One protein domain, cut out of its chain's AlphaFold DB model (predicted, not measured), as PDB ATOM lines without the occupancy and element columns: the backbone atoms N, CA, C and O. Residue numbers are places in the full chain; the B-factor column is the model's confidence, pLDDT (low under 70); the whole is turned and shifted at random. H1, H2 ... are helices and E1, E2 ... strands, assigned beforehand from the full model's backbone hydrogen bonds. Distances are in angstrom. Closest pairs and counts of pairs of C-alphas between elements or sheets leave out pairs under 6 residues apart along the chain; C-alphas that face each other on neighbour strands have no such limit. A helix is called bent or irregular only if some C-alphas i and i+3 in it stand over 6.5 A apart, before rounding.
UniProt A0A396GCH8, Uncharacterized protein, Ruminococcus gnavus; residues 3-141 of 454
ATOM      1  N   ILE A   3     293.042 354.680 292.971       57.06
ATOM      2  CA  ILE A   3     293.958 355.269 291.992       57.06
ATOM      3  C   ILE A   3     294.994 356.091 292.756       57.06
ATOM      4  O   ILE A   3     294.709 357.182 293.243       57.06
ATOM      5  N   THR A   4     296.218 355.584 292.851       59.78
ATOM      6  CA  THR A   4     297.323 356.331 293.459       59.78
ATOM      7  C   THR A   4     298.122 357.010 292.355       59.78
ATOM      8  O   THR A   4     298.802 356.346 291.572       59.78
ATOM      9  N   LYS A   5     298.069 358.343 292.262       51.31
ATOM     10  CA  LYS A   5     298.959 359.085 291.356       51.31
ATOM     11  C   LYS A   5     300.385 359.035 291.906       51.31
ATOM     12  O   LYS A   5     300.648 359.500 293.010       51.31
ATOM     13  N   THR A   6     301.313 358.483 291.132       62.16
ATOM     14  CA  THR A   6     302.744 358.456 291.461       62.16
ATOM     15  C   THR A   6     303.534 359.284 290.449       62.16
ATOM     16  O   THR A   6     303.060 359.558 289.348       62.16
ATOM     17  N   LYS A   7     304.783 359.642 290.781       54.88
ATOM     18  CA  LYS A   7     305.698 360.359 289.868       54.88
ATOM     19  C   LYS A   7     305.983 359.608 288.551       54.88
ATOM     20  O   LYS A   7     306.543 360.206 287.642       54.88
ATOM     21  N   LYS A   8     305.620 358.320 288.449       55.50
ATOM     22  CA  LYS A   8     305.814 357.460 287.267       55.50
ATOM     23  C   LYS A   8     304.511 357.110 286.524       55.50
ATOM     24  O   LYS A   8     304.565 356.335 285.580       55.50
ATOM     25  N   GLY A   9     303.360 357.653 286.935       61.38
ATOM     26  CA  GLY A   9     302.050 357.346 286.342       61.38
ATOM     27  C   GLY A   9     300.964 357.056 287.383       61.38
ATOM     28  O   GLY A   9     301.198 357.141 288.595       61.38
ATOM     29  N   LYS A  10     299.755 356.725 286.915       60.12
ATOM     30  CA  LYS A  10     298.654 356.257 287.774       60.12
ATOM     31  C   LYS A  10     298.927 354.795 288.157       60.12
ATOM     32  O   LYS A  10     299.124 353.966 287.280       60.12
ATOM     33  N   LYS A  11     298.980 354.491 289.457       49.59
ATOM     34  CA  LYS A  11     299.015 353.119 289.977       49.59
ATOM     35  C   LYS A  11     297.604 352.744 290.405       49.59
ATOM     36  O   LYS A  11     297.044 353.384 291.296       49.59
ATOM     37  N   PHE A  12     297.057 351.716 289.780       57.03
ATOM     38  CA  PHE A  12     295.745 351.186 290.104       57.03
ATOM     39  C   PHE A  12     295.891 350.061 291.124       57.03
ATOM     40  O   PHE A  12     296.771 349.210 291.014       57.03
ATOM     41  N   SER A  13     295.072 350.100 292.169       51.31
ATOM     42  CA  SER A  13     294.893 348.972 293.080       51.31
ATOM     43  C   SER A  13     293.427 348.578 293.041       51.31
ATOM     44  O   SER A  13     292.548 349.422 293.246       51.31
ATOM     45  N   PHE A  14     293.177 347.319 292.703       55.34
ATOM     46  CA  PHE A  14     291.836 346.771 292.618       55.34
ATOM     47  C   PHE A  14     291.423 346.255 293.992       55.34
ATOM     48  O   PHE A  14     292.149 345.510 294.640       55.34
ATOM     49  N   ASP A  15     290.272 346.746 294.416       63.19
ATOM     50  CA  ASP A  15     289.489 346.252 295.542       63.19
ATOM     51  C   ASP A  15     288.164 345.779 294.931       63.19
ATOM     52  O   ASP A  15     287.908 346.112 293.761       63.19
ATOM     53  N   THR A  16     287.327 345.053 295.665       69.81
ATOM     54  CA  THR A  16     286.052 344.552 295.128       69.81
ATOM     55  C   THR A  16     285.235 345.706 294.539       69.81
ATOM     56  O   THR A  16     285.073 346.758 295.164       69.81
ATOM     57  N   PHE A  17     284.765 345.546 293.299       75.38
ATOM     58  CA  PHE A  17     284.003 346.571 292.587       75.38
ATOM     59  C   PHE A  17     282.625 346.025 292.192       75.38
ATOM     60  O   PHE A  17     282.553 344.930 291.631       75.38
ATOM     61  N   PRO A  18     281.527 346.750 292.468       82.62
ATOM     62  CA  PRO A  18     280.191 346.269 292.151       82.62
ATOM     63  C   PRO A  18     279.940 346.322 290.638       82.62
ATOM     64  O   PRO A  18     279.939 347.391 290.029       82.62
ATOM     65  N   ILE A  19     279.684 345.157 290.043       84.44
ATOM     66  CA  ILE A  19     279.372 344.984 288.610       84.44
ATOM     67  C   ILE A  19     277.915 344.557 288.359       84.44
ATOM     68  O   ILE A  19     277.510 344.302 287.222       84.44
ATOM     69  N   GLY A  20     277.114 344.446 289.418       87.44
ATOM     70  CA  GLY A  20     275.741 343.969 289.353       87.44
ATOM     71  C   GLY A  20     275.093 343.857 290.726       87.44
ATOM     72  O   GLY A  20     275.615 344.344 291.728       87.44
ATOM     73  N   SER A  21     273.931 343.211 290.771       84.81
ATOM     74  CA  SER A  21     273.171 342.998 292.006       84.81
ATOM     75  C   SER A  21     272.498 341.629 292.013       84.81
ATOM     76  O   SER A  21     272.061 341.143 290.968       84.81
ATOM     77  N   ILE A  22     272.395 341.009 293.188       83.44
ATOM     78  CA  ILE A  22     271.597 339.794 293.386       83.44
ATOM     79  C   ILE A  22     270.115 340.188 293.347       83.44
ATOM     80  O   ILE A  22     269.713 341.187 293.935       83.44
ATOM     81  N   THR A  23     269.316 339.427 292.605       86.44
ATOM     82  CA  THR A  23     267.878 339.670 292.402       86.44
ATOM     83  C   THR A  23     266.998 338.602 293.026       86.44
ATOM     84  O   THR A  23     265.845 338.885 293.329       86.44
ATOM     85  N   ASP A  24     267.526 337.391 293.190       82.62
ATOM     86  CA  ASP A  24     266.803 336.261 293.761       82.62
ATOM     87  C   ASP A  24     267.796 335.230 294.308       82.62
ATOM     88  O   ASP A  24     268.940 335.170 293.840       82.62
ATOM     89  N   SER A  25     267.365 334.409 295.261       83.38
ATOM     90  CA  SER A  25     268.137 333.279 295.778       83.38
ATOM     91  C   SER A  25     267.227 332.119 296.183       83.38
ATOM     92  O   SER A  25     266.122 332.309 296.685       83.38
ATOM     93  N   TRP A  26     267.676 330.890 295.935       84.38
ATOM     94  CA  TRP A  26     266.922 329.678 296.254       84.38
ATOM     95  C   TRP A  26     267.857 328.513 296.574       84.38
ATOM     96  O   TRP A  26     269.066 328.589 296.368       84.38
ATOM     97  N   ILE A  27     267.284 327.426 297.088       83.12
ATOM     98  CA  ILE A  27     268.003 326.180 297.359       83.12
ATOM     99  C   ILE A  27     267.551 325.138 296.340       83.12
ATOM    100  O   ILE A  27     266.352 324.943 296.138       83.12
ATOM    101  N   GLU A  28     268.502 324.455 295.714       85.62
ATOM    102  CA  GLU A  28     268.244 323.404 294.730       85.62
ATOM    103  C   GLU A  28     269.215 322.244 294.930       85.62
ATOM    104  O   GLU A  28     270.380 322.450 295.265       85.62
ATOM    105  N   GLU A  29     268.752 321.017 294.707       87.69
ATOM    106  CA  GLU A  29     269.620 319.843 294.755       87.69
ATOM    107  C   GLU A  29     270.348 319.657 293.419       87.69
ATOM    108  O   GLU A  29     269.708 319.410 292.394       87.69
ATOM    109  N   ARG A  30     271.682 319.745 293.429       80.62
ATOM    110  CA  ARG A  30     272.534 319.553 292.246       80.62
ATOM    111  C   ARG A  30     273.721 318.654 292.551       80.62
ATOM    112  O   ARG A  30     274.151 318.538 293.695       80.62
ATOM    113  N   GLU A  31     274.236 318.004 291.519       80.69
ATOM    114  CA  GLU A  31     275.540 317.346 291.593       80.69
ATOM    115  C   GLU A  31     276.622 318.432 291.574       80.69
ATOM    116  O   GLU A  31     276.517 319.394 290.810       80.69
ATOM    117  N   VAL A  32     277.599 318.318 292.473       70.50
ATOM    118  CA  VAL A  32     278.683 319.292 292.646       70.50
ATOM    119  C   VAL A  32     279.999 318.549 292.532       70.50
ATOM    120  O   VAL A  32     280.202 317.546 293.220       70.50
ATOM    121  N   ASP A  33     280.894 319.053 291.691       68.31
ATOM    122  CA  ASP A  33     282.217 318.467 291.518       68.31
ATOM    123  C   ASP A  33     282.972 318.421 292.854       68.31
ATOM    124  O   ASP A  33     283.028 319.398 293.605       68.31
ATOM    125  N   GLY A  34     283.537 317.255 293.169       70.31
ATOM    126  CA  GLY A  34     284.234 317.002 294.433       70.31
ATOM    127  C   GLY A  34     283.353 316.501 295.585       70.31
ATOM    128  O   GLY A  34     283.892 316.235 296.658       70.31
ATOM    129  N   TYR A  35     282.042 316.322 295.379       68.50
ATOM    130  CA  TYR A  35     281.130 315.738 296.367       68.50
ATOM    131  C   TYR A  35     280.370 314.537 295.794       68.50
ATOM    132  O   TYR A  35     279.825 314.591 294.695       68.50
ATOM    133  N   ASP A  36     280.273 313.461 296.577       76.19
ATOM    134  CA  ASP A  36     279.497 312.284 296.187       76.19
ATOM    135  C   ASP A  36     277.989 312.538 296.361       76.19
ATOM    136  O   ASP A  36     277.490 312.766 297.467       76.19
ATOM    137  N   GLY A  37     277.240 312.456 295.260       82.12
ATOM    138  CA  GLY A  37     275.780 312.567 295.242       82.12
ATOM    139  C   GLY A  37     275.240 314.000 295.150       82.12
ATOM    140  O   GLY A  37     275.978 314.974 295.015       82.12
ATOM    141  N   LYS A  38     273.907 314.129 295.194       83.94
ATOM    142  CA  LYS A  38     273.220 315.424 295.078       83.94
ATOM    143  C   LYS A  38     273.331 316.218 296.374       83.94
ATOM    144  O   LYS A  38     272.893 315.752 297.424       83.94
ATOM    145  N   GLN A  39     273.847 317.433 296.268       77.56
ATOM    146  CA  GLN A  39     273.989 318.371 297.372       77.56
ATOM    147  C   GLN A  39     272.917 319.455 297.292       77.56
ATOM    148  O   GLN A  39     272.528 319.878 296.204       77.56
ATOM    149  N   LYS A  40     272.438 319.923 298.448       77.62
ATOM    150  CA  LYS A  40     271.566 321.103 298.528       77.62
ATOM    151  C   LYS A  40     272.419 322.354 298.371       77.62
ATOM    152  O   LYS A  40     273.082 322.780 299.313       77.62
ATOM    153  N   CYS A  41     272.383 322.936 297.183       76.06
ATOM    154  CA  CYS A  41     273.161 324.108 296.827       76.06
ATOM    155  C   CYS A  41     272.319 325.369 296.977       76.06
ATOM    156  O   CYS A  41     271.156 325.407 296.571       76.06
ATOM    157  N   ILE A  42     272.928 326.415 297.525       76.31
ATOM    158  CA  ILE A  42     272.360 327.761 297.508       76.31
ATOM    159  C   ILE A  42     272.725 328.387 296.168       76.31
ATOM    160  O   ILE A  42     273.894 328.438 295.789       76.31
ATOM    161  N   LEU A  43     271.718 328.861 295.451       78.12
ATOM    162  CA  LEU A  43     271.856 329.495 294.152       78.12
ATOM    163  C   LEU A  43     271.372 330.930 294.241       78.12
ATOM    164  O   LEU A  43     270.410 331.237 294.942       78.12
ATOM    165  N   ALA A  44     272.043 331.805 293.503       79.75
ATOM    166  CA  ALA A  44     271.685 333.206 293.403       79.75
ATOM    167  C   ALA A  44     271.530 333.595 291.933       79.75
ATOM    168  O   ALA A  44     272.346 333.231 291.085       79.75
ATOM    169  N   LYS A  45     270.492 334.376 291.636       84.06
ATOM    170  CA  LYS A  45     270.295 335.006 290.334       84.06
ATOM    171  C   LYS A  45     270.769 336.443 290.404       84.06
ATOM    172  O   LYS A  45     270.227 337.244 291.167       84.06
ATOM    173  N   THR A  46     271.735 336.794 289.570       84.06
ATOM    174  CA  THR A  46     272.308 338.138 289.512       84.06
ATOM    175  C   THR A  46     271.880 338.869 288.243       84.06
ATOM    176  O   THR A  46     271.699 338.275 287.181       84.06
ATOM    177  N   LYS A  47     271.705 340.187 288.354       88.50
ATOM    178  CA  LYS A  47     271.580 341.098 287.217       88.50
ATOM    179  C   LYS A  47     272.870 341.896 287.103       88.50
ATOM    180  O   LYS A  47     273.219 342.647 288.011       88.50
ATOM    181  N   LEU A  48     273.556 341.720 285.984       88.44
ATOM    182  CA  LEU A  48     274.854 342.320 285.709       88.44
ATOM    183  C   LEU A  48     274.690 343.586 284.853       88.44
ATOM    184  O   LEU A  48     273.801 343.662 284.002       88.44
ATOM    185  N   TRP A  49     275.510 344.608 285.102       91.12
ATOM    186  CA  TRP A  49     275.399 345.922 284.458       91.12
ATOM    187  C   TRP A  49     276.203 345.992 283.154       91.12
ATOM    188  O   TRP A  49     277.156 346.759 283.037       91.12
ATOM    189  N   THR A  50     275.799 345.203 282.157       86.06
ATOM    190  CA  THR A  50     276.561 345.020 280.907       86.06
ATOM    191  C   THR A  50     276.808 346.300 280.121       86.06
ATOM    192  O   THR A  50     277.912 346.522 279.639       86.06
ATOM    193  N   SER A  51     275.818 347.192 280.058       85.94
ATOM    194  CA  SER A  51     275.960 348.487 279.384       85.94
ATOM    195  C   SER A  51     276.963 349.424 280.061       85.94
ATOM    196  O   SER A  51     277.477 350.318 279.402       85.94
ATOM    197  N   ARG A  52     277.225 349.240 281.362       83.88
ATOM    198  CA  ARG A  52     278.146 350.085 282.136       83.88
ATOM    199  C   ARG A  52     279.594 349.588 282.065       83.88
ATOM    200  O   ARG A  52     280.499 350.394 282.241       83.88
ATOM    201  N   PHE A  53     279.798 348.293 281.811       87.94
ATOM    202  CA  PHE A  53     281.127 347.667 281.773       87.94
ATOM    203  C   PHE A  53     281.336 346.787 280.523       87.94
ATOM    204  O   PHE A  53     281.556 345.580 280.635       87.94
ATOM    205  N   PRO A  54     281.203 347.345 279.307       87.75
ATOM    206  CA  PRO A  54     281.225 346.558 278.078       87.75
ATOM    207  C   PRO A  54     282.540 345.800 277.841       87.75
ATOM    208  O   PRO A  54     282.496 344.704 277.285       87.75
ATOM    209  N   GLU A  55     283.702 346.334 278.233       85.94
ATOM    210  CA  GLU A  55     284.978 345.628 278.071       85.94
ATOM    211  C   GLU A  55     285.119 344.485 279.079       85.94
ATOM    212  O   GLU A  55     285.555 343.393 278.705       85.94
ATOM    213  N   TYR A  56     284.694 344.692 280.328       86.31
ATOM    214  CA  TYR A  56     284.649 343.657 281.357       86.31
ATOM    215  C   TYR A  56     283.806 342.472 280.898       86.31
ATOM    216  O   TYR A  56     284.252 341.330 280.993       86.31
ATOM    217  N   PHE A  57     282.619 342.732 280.339       87.38
ATOM    218  CA  PHE A  57     281.723 341.658 279.923       87.38
ATOM    219  C   PHE A  57     282.205 340.885 278.693       87.38
ATOM    220  O   PHE A  57     281.935 339.697 278.608       87.38
ATOM    221  N   LYS A  58     283.018 341.476 277.807       87.00
ATOM    222  CA  LYS A  58     283.671 340.709 276.726       87.00
ATOM    223  C   LYS A  58     284.620 339.639 277.267       87.00
ATOM    224  O   LYS A  58     284.669 338.534 276.734       87.00
ATOM    225  N   VAL A  59     285.399 339.981 278.295       84.88
ATOM    226  CA  VAL A  59     286.327 339.038 278.939       84.88
ATOM    227  C   VAL A  59     285.557 338.046 279.806       84.88
ATOM    228  O   VAL A  59     285.858 336.858 279.791       84.88
ATOM    229  N   PHE A  60     284.535 338.520 280.520       84.94
ATOM    230  CA  PHE A  60     283.651 337.681 281.319       84.94
ATOM    231  C   PHE A  60     282.962 336.604 280.475       84.94
ATOM    232  O   PHE A  60     283.030 335.438 280.843       84.94
ATOM    233  N   ASP A  61     282.350 336.976 279.347       86.31
ATOM    234  CA  ASP A  61     281.640 336.043 278.466       86.31
ATOM    235  C   ASP A  61     282.601 334.986 277.902       86.31
ATOM    236  O   ASP A  61     282.285 333.802 277.903       86.31
ATOM    237  N   LYS A  62     283.821 335.391 277.519       85.81
ATOM    238  CA  LYS A  62     284.870 334.461 277.082       85.81
ATOM    239  C   LYS A  62     285.234 333.455 278.183       85.81
ATOM    240  O   LYS A  62     285.225 332.258 277.937       85.81
ATOM    241  N   LEU A  63     285.523 333.930 279.397       81.44
ATOM    242  CA  LEU A  63     285.874 333.057 280.529       81.44
ATOM    243  C   LEU A  63     284.711 332.158 280.963       81.44
ATOM    244  O   LEU A  63     284.934 331.048 281.440       81.44
ATOM    245  N   TRP A  64     283.478 332.643 280.820       83.56
ATOM    246  CA  TRP A  64     282.270 331.871 281.080       83.56
ATOM    247  C   TRP A  64     282.116 330.724 280.077       83.56
ATOM    248  O   TRP A  64     281.895 329.587 280.487       83.56
ATOM    249  N   ASP A  65     282.276 331.014 278.783       83.31
ATOM    250  CA  ASP A  65     282.191 330.021 277.709       83.31
ATOM    251  C   ASP A  65     283.327 328.988 277.783       83.31
ATOM    252  O   ASP A  65     283.099 327.802 277.535       83.31
ATOM    253  N   ASP A  66     284.526 329.422 278.183       78.75
ATOM    254  CA  ASP A  66     285.695 328.559 278.381       78.75
ATOM    255  C   ASP A  66     285.598 327.715 279.673       78.75
ATOM    256  O   ASP A  66     286.397 326.803 279.880       78.75
ATOM    257  N   GLY A  67     284.614 327.979 280.547       75.44
ATOM    258  CA  GLY A  67     284.447 327.276 281.825       75.44
ATOM    259  C   GLY A  67     285.524 327.611 282.862       75.44
ATOM    260  O   GLY A  67     285.702 326.878 283.829       75.44
ATOM    261  N   GLU A  68     286.241 328.718 282.675       74.62
ATOM    262  CA  GLU A  68     287.389 329.128 283.495       74.62
ATOM    263  C   GLU A  68     287.031 330.226 284.509       74.62
ATOM    264  O   GLU A  68     287.893 330.748 285.221       74.62
ATOM    265  N   LEU A  69     285.754 330.606 284.596       75.81
ATOM    266  CA  LEU A  69     285.289 331.576 285.576       75.81
ATOM    267  C   LEU A  69     285.124 330.924 286.955       75.81
ATOM    268  O   LEU A  69     284.277 330.055 287.164       75.81
ATOM    269  N   SER A  70     285.893 331.406 287.927       73.69
ATOM    270  CA  SER A  70     285.736 331.023 289.330       73.69
ATOM    271  C   SER A  70     284.855 332.025 290.077       73.69
ATOM    272  O   SER A  70     284.708 333.178 289.670       73.69
ATOM    273  N   SER A  71     284.268 331.616 291.202       72.62
ATOM    274  CA  SER A  71     283.512 332.524 292.069       72.62
ATOM    275  C   SER A  71     283.905 332.351 293.531       72.62
ATOM    276  O   SER A  71     284.322 331.278 293.959       72.62
ATOM    277  N   SER A  72     283.799 333.425 294.303       72.69
ATOM    278  CA  SER A  72     283.959 333.401 295.752       72.69
ATOM    279  C   SER A  72     282.841 334.195 296.385       72.69
ATOM    280  O   SER A  72     282.386 335.190 295.834       72.69
ATOM    281  N   TRP A  73     282.420 333.781 297.566       72.56
ATOM    282  CA  TRP A  73     281.307 334.400 298.251       72.56
ATOM    283  C   TRP A  73     281.659 334.800 299.673       72.56
ATOM    284  O   TRP A  73     282.502 334.182 300.318       72.56
ATOM    285  N   GLU A  74     280.995 335.849 300.144       70.62
ATOM    286  CA  GLU A  74     281.118 336.376 301.494       70.62
ATOM    287  C   GLU A  74     279.773 336.292 302.204       70.62
ATOM    288  O   GLU A  74     278.725 336.613 301.639       70.62
ATOM    289  N   MET A  75     279.806 335.859 303.461       72.56
ATOM    290  CA  MET A  75     278.608 335.612 304.245       72.56
ATOM    291  C   MET A  75     278.844 335.964 305.710       72.56
ATOM    292  O   MET A  75     279.879 335.621 306.279       72.56
ATOM    293  N   THR A  76     277.868 336.627 306.322       76.38
ATOM    294  CA  THR A  76     277.800 336.836 307.769       76.38
ATOM    295  C   THR A  76     276.945 335.740 308.375       76.38
ATOM    296  O   THR A  76     275.888 335.408 307.847       76.38
ATOM    297  N   VAL A  77     277.374 335.186 309.502       78.62
ATOM    298  CA  VAL A  77     276.609 334.188 310.254       78.62
ATOM    299  C   VAL A  77     276.168 334.821 311.564       78.62
ATOM    300  O   VAL A  77     277.002 335.283 312.339       78.62
ATOM    301  N   THR A  78     274.862 334.843 311.809       85.69
ATOM    302  CA  THR A  78     274.266 335.366 313.046       85.69
ATOM    303  C   THR A  78     274.003 334.252 314.050       85.69
ATOM    304  O   THR A  78     274.188 334.452 315.246       85.69
ATOM    305  N   ASP A  79     273.595 333.076 313.571       81.25
ATOM    306  CA  ASP A  79     273.327 331.913 314.413       81.25
ATOM    307  C   ASP A  79     273.888 330.643 313.773       81.25
ATOM    308  O   ASP A  79     273.717 330.391 312.574       81.25
ATOM    309  N   SER A  80     274.563 329.835 314.584       86.81
ATOM    310  CA  SER A  80     275.139 328.564 314.161       86.81
ATOM    311  C   SER A  80     275.193 327.571 315.311       86.81
ATOM    312  O   SER A  80     275.316 327.933 316.480       86.81
ATOM    313  N   GLU A  81     275.125 326.298 314.959       87.12
ATOM    314  CA  GLU A  81     275.239 325.173 315.866       87.12
ATOM    315  C   GLU A  81     276.431 324.318 315.453       87.12
ATOM    316  O   GLU A  81     276.675 324.095 314.268       87.12
ATOM    317  N   LYS A  82     277.194 323.840 316.433       78.88
ATOM    318  CA  LYS A  82     278.242 322.856 316.176       78.88
ATOM    319  C   LYS A  82     277.642 321.465 316.263       78.88
ATOM    320  O   LYS A  82     277.089 321.111 317.300       78.88
ATOM    321  N   ASP A  83     277.818 320.691 315.204       78.25
ATOM    322  CA  ASP A  83     277.489 319.273 315.165       78.25
ATOM    323  C   ASP A  83     278.761 318.491 314.812       78.25
ATOM    324  O   ASP A  83     279.168 318.395 313.652       78.25
ATOM    325  N   GLY A  84     279.459 318.019 315.849       81.38
ATOM    326  CA  GLY A  84     280.781 317.402 315.717       81.38
ATOM    327  C   GLY A  84     281.826 318.367 315.142       81.38
ATOM    328  O   GLY A  84     282.036 319.457 315.680       81.38
ATOM    329  N   ASP A  85     282.470 317.952 314.050       74.38
ATOM    330  CA  ASP A  85     283.463 318.751 313.313       74.38
ATOM    331  C   ASP A  85     282.820 319.727 312.309       74.38
ATOM    332  O   ASP A  85     283.502 320.569 311.719       74.38
ATOM    333  N   CYS A  86     281.501 319.645 312.125       56.78
ATOM    334  CA  CYS A  86     280.748 320.485 311.207       56.78
ATOM    335  C   CYS A  86     280.080 321.647 311.951       56.78
ATOM    336  O   CYS A  86     279.624 321.526 313.089       56.78
ATOM    337  N   THR A  87     279.991 322.801 311.289       72.69
ATOM    338  CA  THR A  87     279.214 323.942 311.787       72.69
ATOM    339  C   THR A  87     277.965 324.095 310.929       72.69
ATOM    340  O   THR A  87     278.053 324.387 309.739       72.69
ATOM    341  N   ILE A  88     276.801 323.881 311.534       76.25
ATOM    342  CA  ILE A  88     275.492 324.068 310.916       76.25
ATOM    343  C   ILE A  88     275.104 325.535 311.072       76.25
ATOM    344  O   ILE A  88     274.944 326.038 312.180       76.25
ATOM    345  N   LEU A  89     274.935 326.233 309.955       77.19
ATOM    346  CA  LEU A  89     274.553 327.641 309.944       77.19
ATOM    347  C   LEU A  89     273.022 327.742 309.964       77.19
ATOM    348  O   LEU A  89     272.364 327.256 309.046       77.19
ATOM    349  N   LYS A  90     272.456 328.342 311.017       77.19
ATOM    350  CA  LYS A  90     270.999 328.488 311.196       77.19
ATOM    351  C   LYS A  90     270.483 329.786 310.603       77.19
ATOM    352  O   LYS A  90     269.482 329.786 309.893       77.19
ATOM    353  N   VAL A  91     271.176 330.884 310.896       77.69
ATOM    354  CA  VAL A  91     270.853 332.214 310.384       77.69
ATOM    355  C   VAL A  91     272.128 332.815 309.832       77.69
ATOM    356  O   VAL A  91     273.098 333.025 310.561       77.69
ATOM    357  N   PHE A  92     272.124 333.073 308.532       74.88
ATOM    358  CA  PHE A  92     273.236 333.676 307.821       74.88
ATOM    359  C   PHE A  92     272.717 334.612 306.730       74.88
ATOM    360  O   PHE A  92     271.623 334.422 306.197       74.88
ATOM    361  N   GLU A  93     273.515 335.618 306.399       72.31
ATOM    362  CA  GLU A  93     273.236 336.616 305.375       72.31
ATOM    363  C   GLU A  93     274.396 336.666 304.387       72.31
ATOM    364  O   GLU A  93     275.557 336.824 304.764       72.31
ATOM    365  N   PHE A  94     274.078 336.528 303.107       69.44
ATOM    366  CA  PHE A  94     275.057 336.586 302.034       69.44
ATOM    367  C   PHE A  94     275.365 338.046 301.691       69.44
ATOM    368  O   PHE A  94     274.479 338.786 301.269       69.44
ATOM    369  N   ILE A  95     276.617 338.462 301.872       69.81
ATOM    370  CA  ILE A  95     277.041 339.865 301.758       69.81
ATOM    371  C   ILE A  95     277.446 340.192 300.319       69.81
ATOM    372  O   ILE A  95     277.207 341.295 299.829       69.81
ATOM    373  N   GLY A  96     278.048 339.233 299.612       65.38
ATOM    374  CA  GLY A  96     278.559 339.483 298.272       65.38
ATOM    375  C   GLY A  96     279.027 338.233 297.545       65.38
ATOM    376  O   GLY A  96     279.542 337.297 298.148       65.38
ATOM    377  N   ASN A  97     278.844 338.239 296.223       75.31
ATOM    378  CA  ASN A  97     279.447 337.271 295.314       75.31
ATOM    379  C   ASN A  97     280.507 337.998 294.481       75.31
ATOM    380  O   ASN A  97     280.218 339.035 293.882       75.31
ATOM    381  N   ALA A  98     281.713 337.452 294.445       77.25
ATOM    382  CA  ALA A  98     282.847 337.958 293.700       77.25
ATOM    383  C   ALA A  98     283.175 336.994 292.557       77.25
ATOM    384  O   ALA A  98     283.513 335.830 292.777       77.25
ATOM    385  N   CYS A  99     283.111 337.499 291.326       75.44
ATOM    386  CA  CYS A  99     283.597 336.776 290.158       75.44
ATOM    387  C   CYS A  99     285.126 336.866 290.113       75.44
ATOM    388  O   CYS A  99     285.702 337.955 290.179       75.44
ATOM    389  N   LEU A 100     285.772 335.714 290.003       72.75
ATOM    390  CA  LEU A 100     287.213 335.548 289.997       72.75
ATOM    391  C   LEU A 100     287.677 335.099 288.608       72.75
ATOM    392  O   LEU A 100     287.033 334.281 287.955       72.75
ATOM    393  N   GLY A 101     288.815 335.634 288.165       66.94
ATOM    394  CA  GLY A 101     289.477 335.149 286.953       66.94
ATOM    395  C   GLY A 101     290.073 333.753 287.140       66.94
ATOM    396  O   GLY A 101     290.253 333.299 288.272       66.94
ATOM    397  N   ARG A 102     290.433 333.122 286.022       67.25
ATOM    398  CA  ARG A 102     290.958 331.751 285.901       67.25
ATOM    399  C   ARG A 102     291.960 331.346 286.982       67.25
ATOM    400  O   ARG A 102     291.833 330.289 287.586       67.25
ATOM    401  N   LEU A 103     292.958 332.188 287.251       64.38
ATOM    402  CA  LEU A 103     294.085 331.840 288.128       64.38
ATOM    403  C   LEU A 103     293.900 332.262 289.598       64.38
ATOM    404  O   LEU A 103     294.846 332.208 290.392       64.38
ATOM    405  N   LYS A 104     292.707 332.726 289.993       64.94
ATOM    406  CA  LYS A 104     292.417 333.123 291.379       64.94
ATOM    407  C   LYS A 104     291.745 331.988 292.136       64.94
ATOM    408  O   LYS A 104     290.602 331.640 291.871       64.94
ATOM    409  N   THR A 105     292.448 331.470 293.141       62.06
ATOM    410  CA  THR A 105     291.905 330.454 294.042       62.06
ATOM    411  C   THR A 105     290.741 331.044 294.849       62.06
ATOM    412  O   THR A 105     290.952 332.030 295.565       62.06
ATOM    413  N   PRO A 106     289.527 330.478 294.750       63.56
ATOM    414  CA  PRO A 106     288.400 330.915 295.561       63.56
ATOM    415  C   PRO A 106     288.637 330.604 297.043       63.56
ATOM    416  O   PRO A 106     289.411 329.711 297.391       63.56
ATOM    417  N   CYS A 107     287.945 331.326 297.929       56.19
ATOM    418  CA  CYS A 107     288.026 331.081 299.373       56.19
ATOM    419  C   CYS A 107     287.480 329.692 299.755       56.19
ATOM    420  O   CYS A 107     287.953 329.077 300.708       56.19
ATOM    421  N   VAL A 108     286.528 329.176 298.970       55.91
ATOM    422  CA  VAL A 108     285.959 327.838 299.129       55.91
ATOM    423  C   VAL A 108     286.429 326.950 297.972       55.91
ATOM    424  O   VAL A 108     286.055 327.210 296.824       55.91
ATOM    425  N   PRO A 109     287.237 325.906 298.239       53.81
ATOM    426  CA  PRO A 109     287.599 324.911 297.233       53.81
ATOM    427  C   PRO A 109     286.334 324.281 296.627       53.81
ATOM    428  O   PRO A 109     285.470 323.813 297.364       53.81
ATOM    429  N   GLY A 110     286.199 324.311 295.297       52.53
ATOM    430  CA  GLY A 110     285.012 323.814 294.580       52.53
ATOM    431  C   GLY A 110     283.910 324.853 294.309       52.53
ATOM    432  O   GLY A 110     282.940 324.537 293.633       52.53
ATOM    433  N   ALA A 111     284.054 326.109 294.761       52.66
ATOM    434  CA  ALA A 111     283.165 327.219 294.366       52.66
ATOM    435  C   ALA A 111     283.463 327.787 292.956       52.66
ATOM    436  O   ALA A 111     282.885 328.790 292.526       52.66
ATOM    437  N   GLY A 112     284.374 327.142 292.230       47.44
ATOM    438  CA  GLY A 112     284.686 327.388 290.831       47.44
ATOM    439  C   GLY A 112     284.924 326.061 290.121       47.44
ATOM    440  O   GLY A 112     285.297 325.071 290.755       47.44
ATOM    441  N   VAL A 113     284.703 326.061 288.810       42.94
ATOM    442  CA  VAL A 113     285.087 324.962 287.925       42.94
ATOM    443  C   VAL A 113     286.618 324.952 287.890       42.94
ATOM    444  O   VAL A 113     287.232 325.871 287.358       42.94
ATOM    445  N   ILE A 114     287.251 323.982 288.555       38.09
ATOM    446  CA  ILE A 114     288.712 323.834 288.560       38.09
ATOM    447  C   ILE A 114     289.048 322.423 288.093       38.09
ATOM    448  O   ILE A 114     288.861 321.460 288.835       38.09
ATOM    449  N   GLU A 115     289.645 322.320 286.907       34.62
ATOM    450  CA  GLU A 115     290.608 321.256 286.644       34.62
ATOM    451  C   GLU A 115     292.002 321.730 287.077       34.62
ATOM    452  O   GLU A 115     292.492 322.799 286.711       34.62
ATOM    453  N   TYR A 116     292.612 320.922 287.940       38.41
ATOM    454  CA  TYR A 116     293.919 321.121 288.550       38.41
ATOM    455  C   TYR A 116     295.039 320.946 287.511       38.41
ATOM    456  O   TYR A 116     295.450 319.820 287.237       38.41
ATOM    457  N   ALA A 117     295.601 322.040 286.995       29.16
ATOM    458  CA  ALA A 117     296.959 322.049 286.449       29.16
ATOM    459  C   ALA A 117     297.522 323.478 286.357       29.16
ATOM    460  O   ALA A 117     296.851 324.389 285.890       29.16
ATOM    461  N   GLU A 118     298.781 323.625 286.775       35.66
ATOM    462  CA  GLU A 118     299.684 324.756 286.494       35.66
ATOM    463  C   GLU A 118     299.442 326.070 287.264       35.66
ATOM    464  O   GLU A 118     298.989 327.089 286.754       35.66
ATOM    465  N   LEU A 119     299.904 326.071 288.522       40.22
ATOM    466  CA  LEU A 119     300.354 327.285 289.211       40.22
ATOM    467  C   LEU A 119     301.646 327.800 288.547       40.22
ATOM    468  O   LEU A 119     302.749 327.593 289.059       40.22
ATOM    469  N   GLU A 120     301.519 328.498 287.422       36.88
ATOM    470  CA  GLU A 120     302.562 329.409 286.958       36.88
ATOM    471  C   GLU A 120     302.184 330.863 287.236       36.88
ATOM    472  O   GLU A 120     301.036 331.297 287.170       36.88
ATOM    473  N   LYS A 121     303.207 331.606 287.655       39.41
ATOM    474  CA  LYS A 121     303.144 333.021 287.984       39.41
ATOM    475  C   LYS A 121     302.919 333.826 286.707       39.41
ATOM    476  O   LYS A 121     303.881 334.298 286.120       39.41
ATOM    477  N   ASP A 122     301.665 334.070 286.382       43.25
ATOM    478  CA  ASP A 122     301.227 335.363 285.881       43.25
ATOM    479  C   ASP A 122     299.860 335.631 286.499       43.25
ATOM    480  O   ASP A 122     298.933 334.831 286.411       43.25
ATOM    481  N   ILE A 123     299.767 336.709 287.273       48.91
ATOM    482  CA  ILE A 123     298.501 337.084 287.894       48.91
ATOM    483  C   ILE A 123     297.636 337.589 286.748       48.91
ATOM    484  O   ILE A 123     297.856 338.708 286.288       48.91
ATOM    485  N   ASP A 124     296.693 336.763 286.296       56.78
ATOM    486  CA  ASP A 124     295.709 337.155 285.291       56.78
ATOM    487  C   ASP A 124     295.154 338.534 285.631       56.78
ATOM    488  O   ASP A 124     294.515 338.750 286.669       56.78
ATOM    489  N   THR A 125     295.475 339.482 284.758       63.34
ATOM    490  CA  THR A 125     295.061 340.875 284.875       63.34
ATOM    491  C   THR A 125     293.923 341.158 283.890       63.34
ATOM    492  O   THR A 125     293.376 342.244 283.928       63.34
ATOM    493  N   GLU A 126     293.475 340.192 283.071       71.50
ATOM    494  CA  GLU A 126     292.510 340.433 281.982       71.50
ATOM    495  C   GLU A 126     291.183 341.055 282.458       71.50
ATOM    496  O   GLU A 126     290.782 342.104 281.952       71.50
ATOM    497  N   LEU A 127     290.521 340.479 283.475       75.31
ATOM    498  CA  LEU A 127     289.289 341.061 284.038       75.31
ATOM    499  C   LEU A 127     289.544 342.415 284.719       75.31
ATOM    500  O   LEU A 127     288.693 343.302 284.676       75.31
ATOM    501  N   ALA A 128     290.712 342.590 285.342       74.31
ATOM    502  CA  ALA A 128     291.077 343.834 286.013       74.31
ATOM    503  C   ALA A 128     291.409 344.956 285.008       74.31
ATOM    504  O   ALA A 128     290.959 346.083 285.185       74.31
ATOM    505  N   GLU A 129     292.124 344.649 283.928       78.25
ATOM    506  CA  GLU A 129     292.443 345.548 282.813       78.25
ATOM    507  C   GLU A 129     291.191 345.937 282.029       78.25
ATOM    508  O   GLU A 129     291.045 347.087 281.614       78.25
ATOM    509  N   ALA A 130     290.271 344.993 281.823       80.88
ATOM    510  CA  ALA A 130     288.993 345.264 281.182       80.88
ATOM    511  C   ALA A 130     288.133 346.207 282.038       80.88
ATOM    512  O   ALA A 130     287.646 347.221 281.535       80.88
ATOM    513  N   LEU A 131     288.052 345.948 283.348       80.69
ATOM    514  CA  LEU A 131     287.395 346.850 284.292       80.69
ATOM    515  C   LEU A 131     288.075 348.229 284.338       80.69
ATOM    516  O   LEU A 131     287.387 349.242 284.438       80.69
ATOM    517  N   GLU A 132     289.408 348.295 284.244       79.94
ATOM    518  CA  GLU A 132     290.144 349.564 284.170       79.94
ATOM    519  C   GLU A 132     289.675 350.412 282.988       79.94
ATOM    520  O   GLU A 132     289.383 351.596 283.156       79.94
ATOM    521  N   LYS A 133     289.581 349.804 281.800       82.69
ATOM    522  CA  LYS A 133     289.137 350.489 280.581       82.69
ATOM    523  C   LYS A 133     287.718 351.020 280.731       82.69
ATOM    524  O   LYS A 133     287.473 352.175 280.394       82.69
ATOM    525  N   ASP A 134     286.813 350.214 281.279       82.69
ATOM    526  CA  ASP A 134     285.432 350.641 281.499       82.69
ATOM    527  C   ASP A 134     285.334 351.800 282.498       82.69
ATOM    528  O   ASP A 134     284.621 352.771 282.256       82.69
ATOM    529  N   LEU A 135     286.096 351.754 283.593       81.06
ATOM    530  CA  LEU A 135     286.106 352.825 284.592       81.06
ATOM    531  C   LEU A 135     286.723 354.123 284.059       81.06
ATOM    532  O   LEU A 135     286.209 355.202 284.341       81.06
ATOM    533  N   VAL A 136     287.784 354.037 283.252       79.94
ATOM    534  CA  VAL A 136     288.361 355.213 282.581       79.94
ATOM    535  C   VAL A 136     287.360 355.839 281.609       79.94
ATOM    536  O   VAL A 136     287.295 357.063 281.530       79.94
ATOM    537  N   ASN A 137     286.567 355.032 280.901       75.69
ATOM    538  CA  ASN A 137     285.533 355.541 279.999       75.69
ATOM    539  C   ASN A 137     284.395 356.238 280.764       75.69
ATOM    540  O   ASN A 137     283.932 357.288 280.325       75.69
ATOM    541  N   LEU A 138     284.006 355.727 281.937       73.00
ATOM    542  CA  LEU A 138     283.006 356.372 282.801       73.00
ATOM    543  C   LEU A 138     283.477 357.737 283.343       73.00
ATOM    544  O   LEU A 138     282.690 358.679 283.386       73.00
ATOM    545  N   ASP A 139     284.761 357.873 283.697       62.34
ATOM    546  CA  ASP A 139     285.351 359.142 284.168       62.34
ATOM    547  C   ASP A 139     285.432 360.225 283.065       62.34
ATOM    548  O   ASP A 139     285.540 361.423 283.358       62.34
ATOM    549  N   ILE A 140     285.439 359.823 281.788       55.81
ATOM    550  CA  ILE A 140     285.470 360.751 280.648       55.81
ATOM    551  C   ILE A 140     284.074 361.341 280.411       55.81
ATOM    552  O   ILE A 140     283.970 362.549 280.215       55.81
ATOM    553  N   GLU A 141     283.008 360.544 280.539       51.66
ATOM    554  CA  GLU A 141     281.630 361.019 280.341       51.66
ATOM    555  C   GLU A 141     281.144 361.983 281.444       51.66
ATOM    556  O   GLU A 141     280.372 362.898 281.161       51.66
TER     557      GLU A 141
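AT A GLANCE: This is residues 3 to 141 of the 454 residues of an uncharacterized protein of Ruminococcus gnavus (UniProt A0A396GCH8). Two long, bent strand hairpins, E3 with E4 and E5 with E6, stand loosely near each other through E3 and E6; two helices, H1 and H2, are packed side by side at one end. A small hairpin, E1 with E2, lies beyond at that end, where residues 5 to 10 stick out; residues 82 to 87 stick out at the turn of the E5 and E6 hairpin. The printed part has 139 residues with two named helices and six named strands, in the order E1 E2 E3 E4 H1 E5 E6 H2. The strands make three antiparallel sheets of two strands each, and the class is mixed, helices and strands. The whole is loose and elongated, with a radius of gyration of the C-alphas of 17.9 A and spans of 56 by 34 by 29 A.

IN THESE COORDINATES: Find C-alpha 70 at (285.736, 331.023, 289.330); from there E5 runs through residues 70 to 83, 29.6 A long, and bends by 97 degrees at residue 79. E6, residues 86 to 100, is 26.8 A long and bends by 106 degrees at residue 91. Look next at E3, residues 20 to 31, 26.7 A long, which bends by 80 degrees at residue 28, and at E4, residues 38 to 48, 28.5 A long. H1 is residues 54 to 65, 16.6 A long, and H2, residues 126 to 141, runs 23.3 A to C-alpha 141 at (281.630, 361.019, 280.341). E1, residues 3 to 6, begins at C-alpha 3, (293.958, 355.269, 291.992), and E2 is residues 9 to 13.

HOW THE PARTS SIT: In the hairpin of E5 and E6, at 166 degrees, look for N 72 and O 98, 2.9 A apart and within hydrogen-bond range, and N 88 and O 81, 2.7 A. E3 is near E6, with 8 pairs of C-alphas within 10 A, but E3 and E5 are apart. In the hairpin of E3 and E4, at 161 degrees, N 26 and O 43 are within hydrogen-bond range at 2.9 A. H1 and H2 touch, their closest C-alphas being those of Tyr 56 and Ala 130, 4.6 A; they run opposite ways at a shallow tilt of 23 degrees. In both helices every O i to N i+4 pair is within hydrogen-bond range. E1 and E2 are a hairpin at 145 degrees, with N 4 and O 11 within hydrogen-bond range at 2.8 A. E2 and H2 are only just apart, their closest C-alphas 8.3 A from each other.

THE WHOLE: The two C-alphas farthest apart, those of Lys 7 and Gly 37, are 56.6 A from each other. The printed part has no cut. The link from E6 to H2, residues 101 to 125, is long. The mean pLDDT of the printed part is 71.4; 48 residues are under 70, among them residues 3 to 16 and 101 to 125.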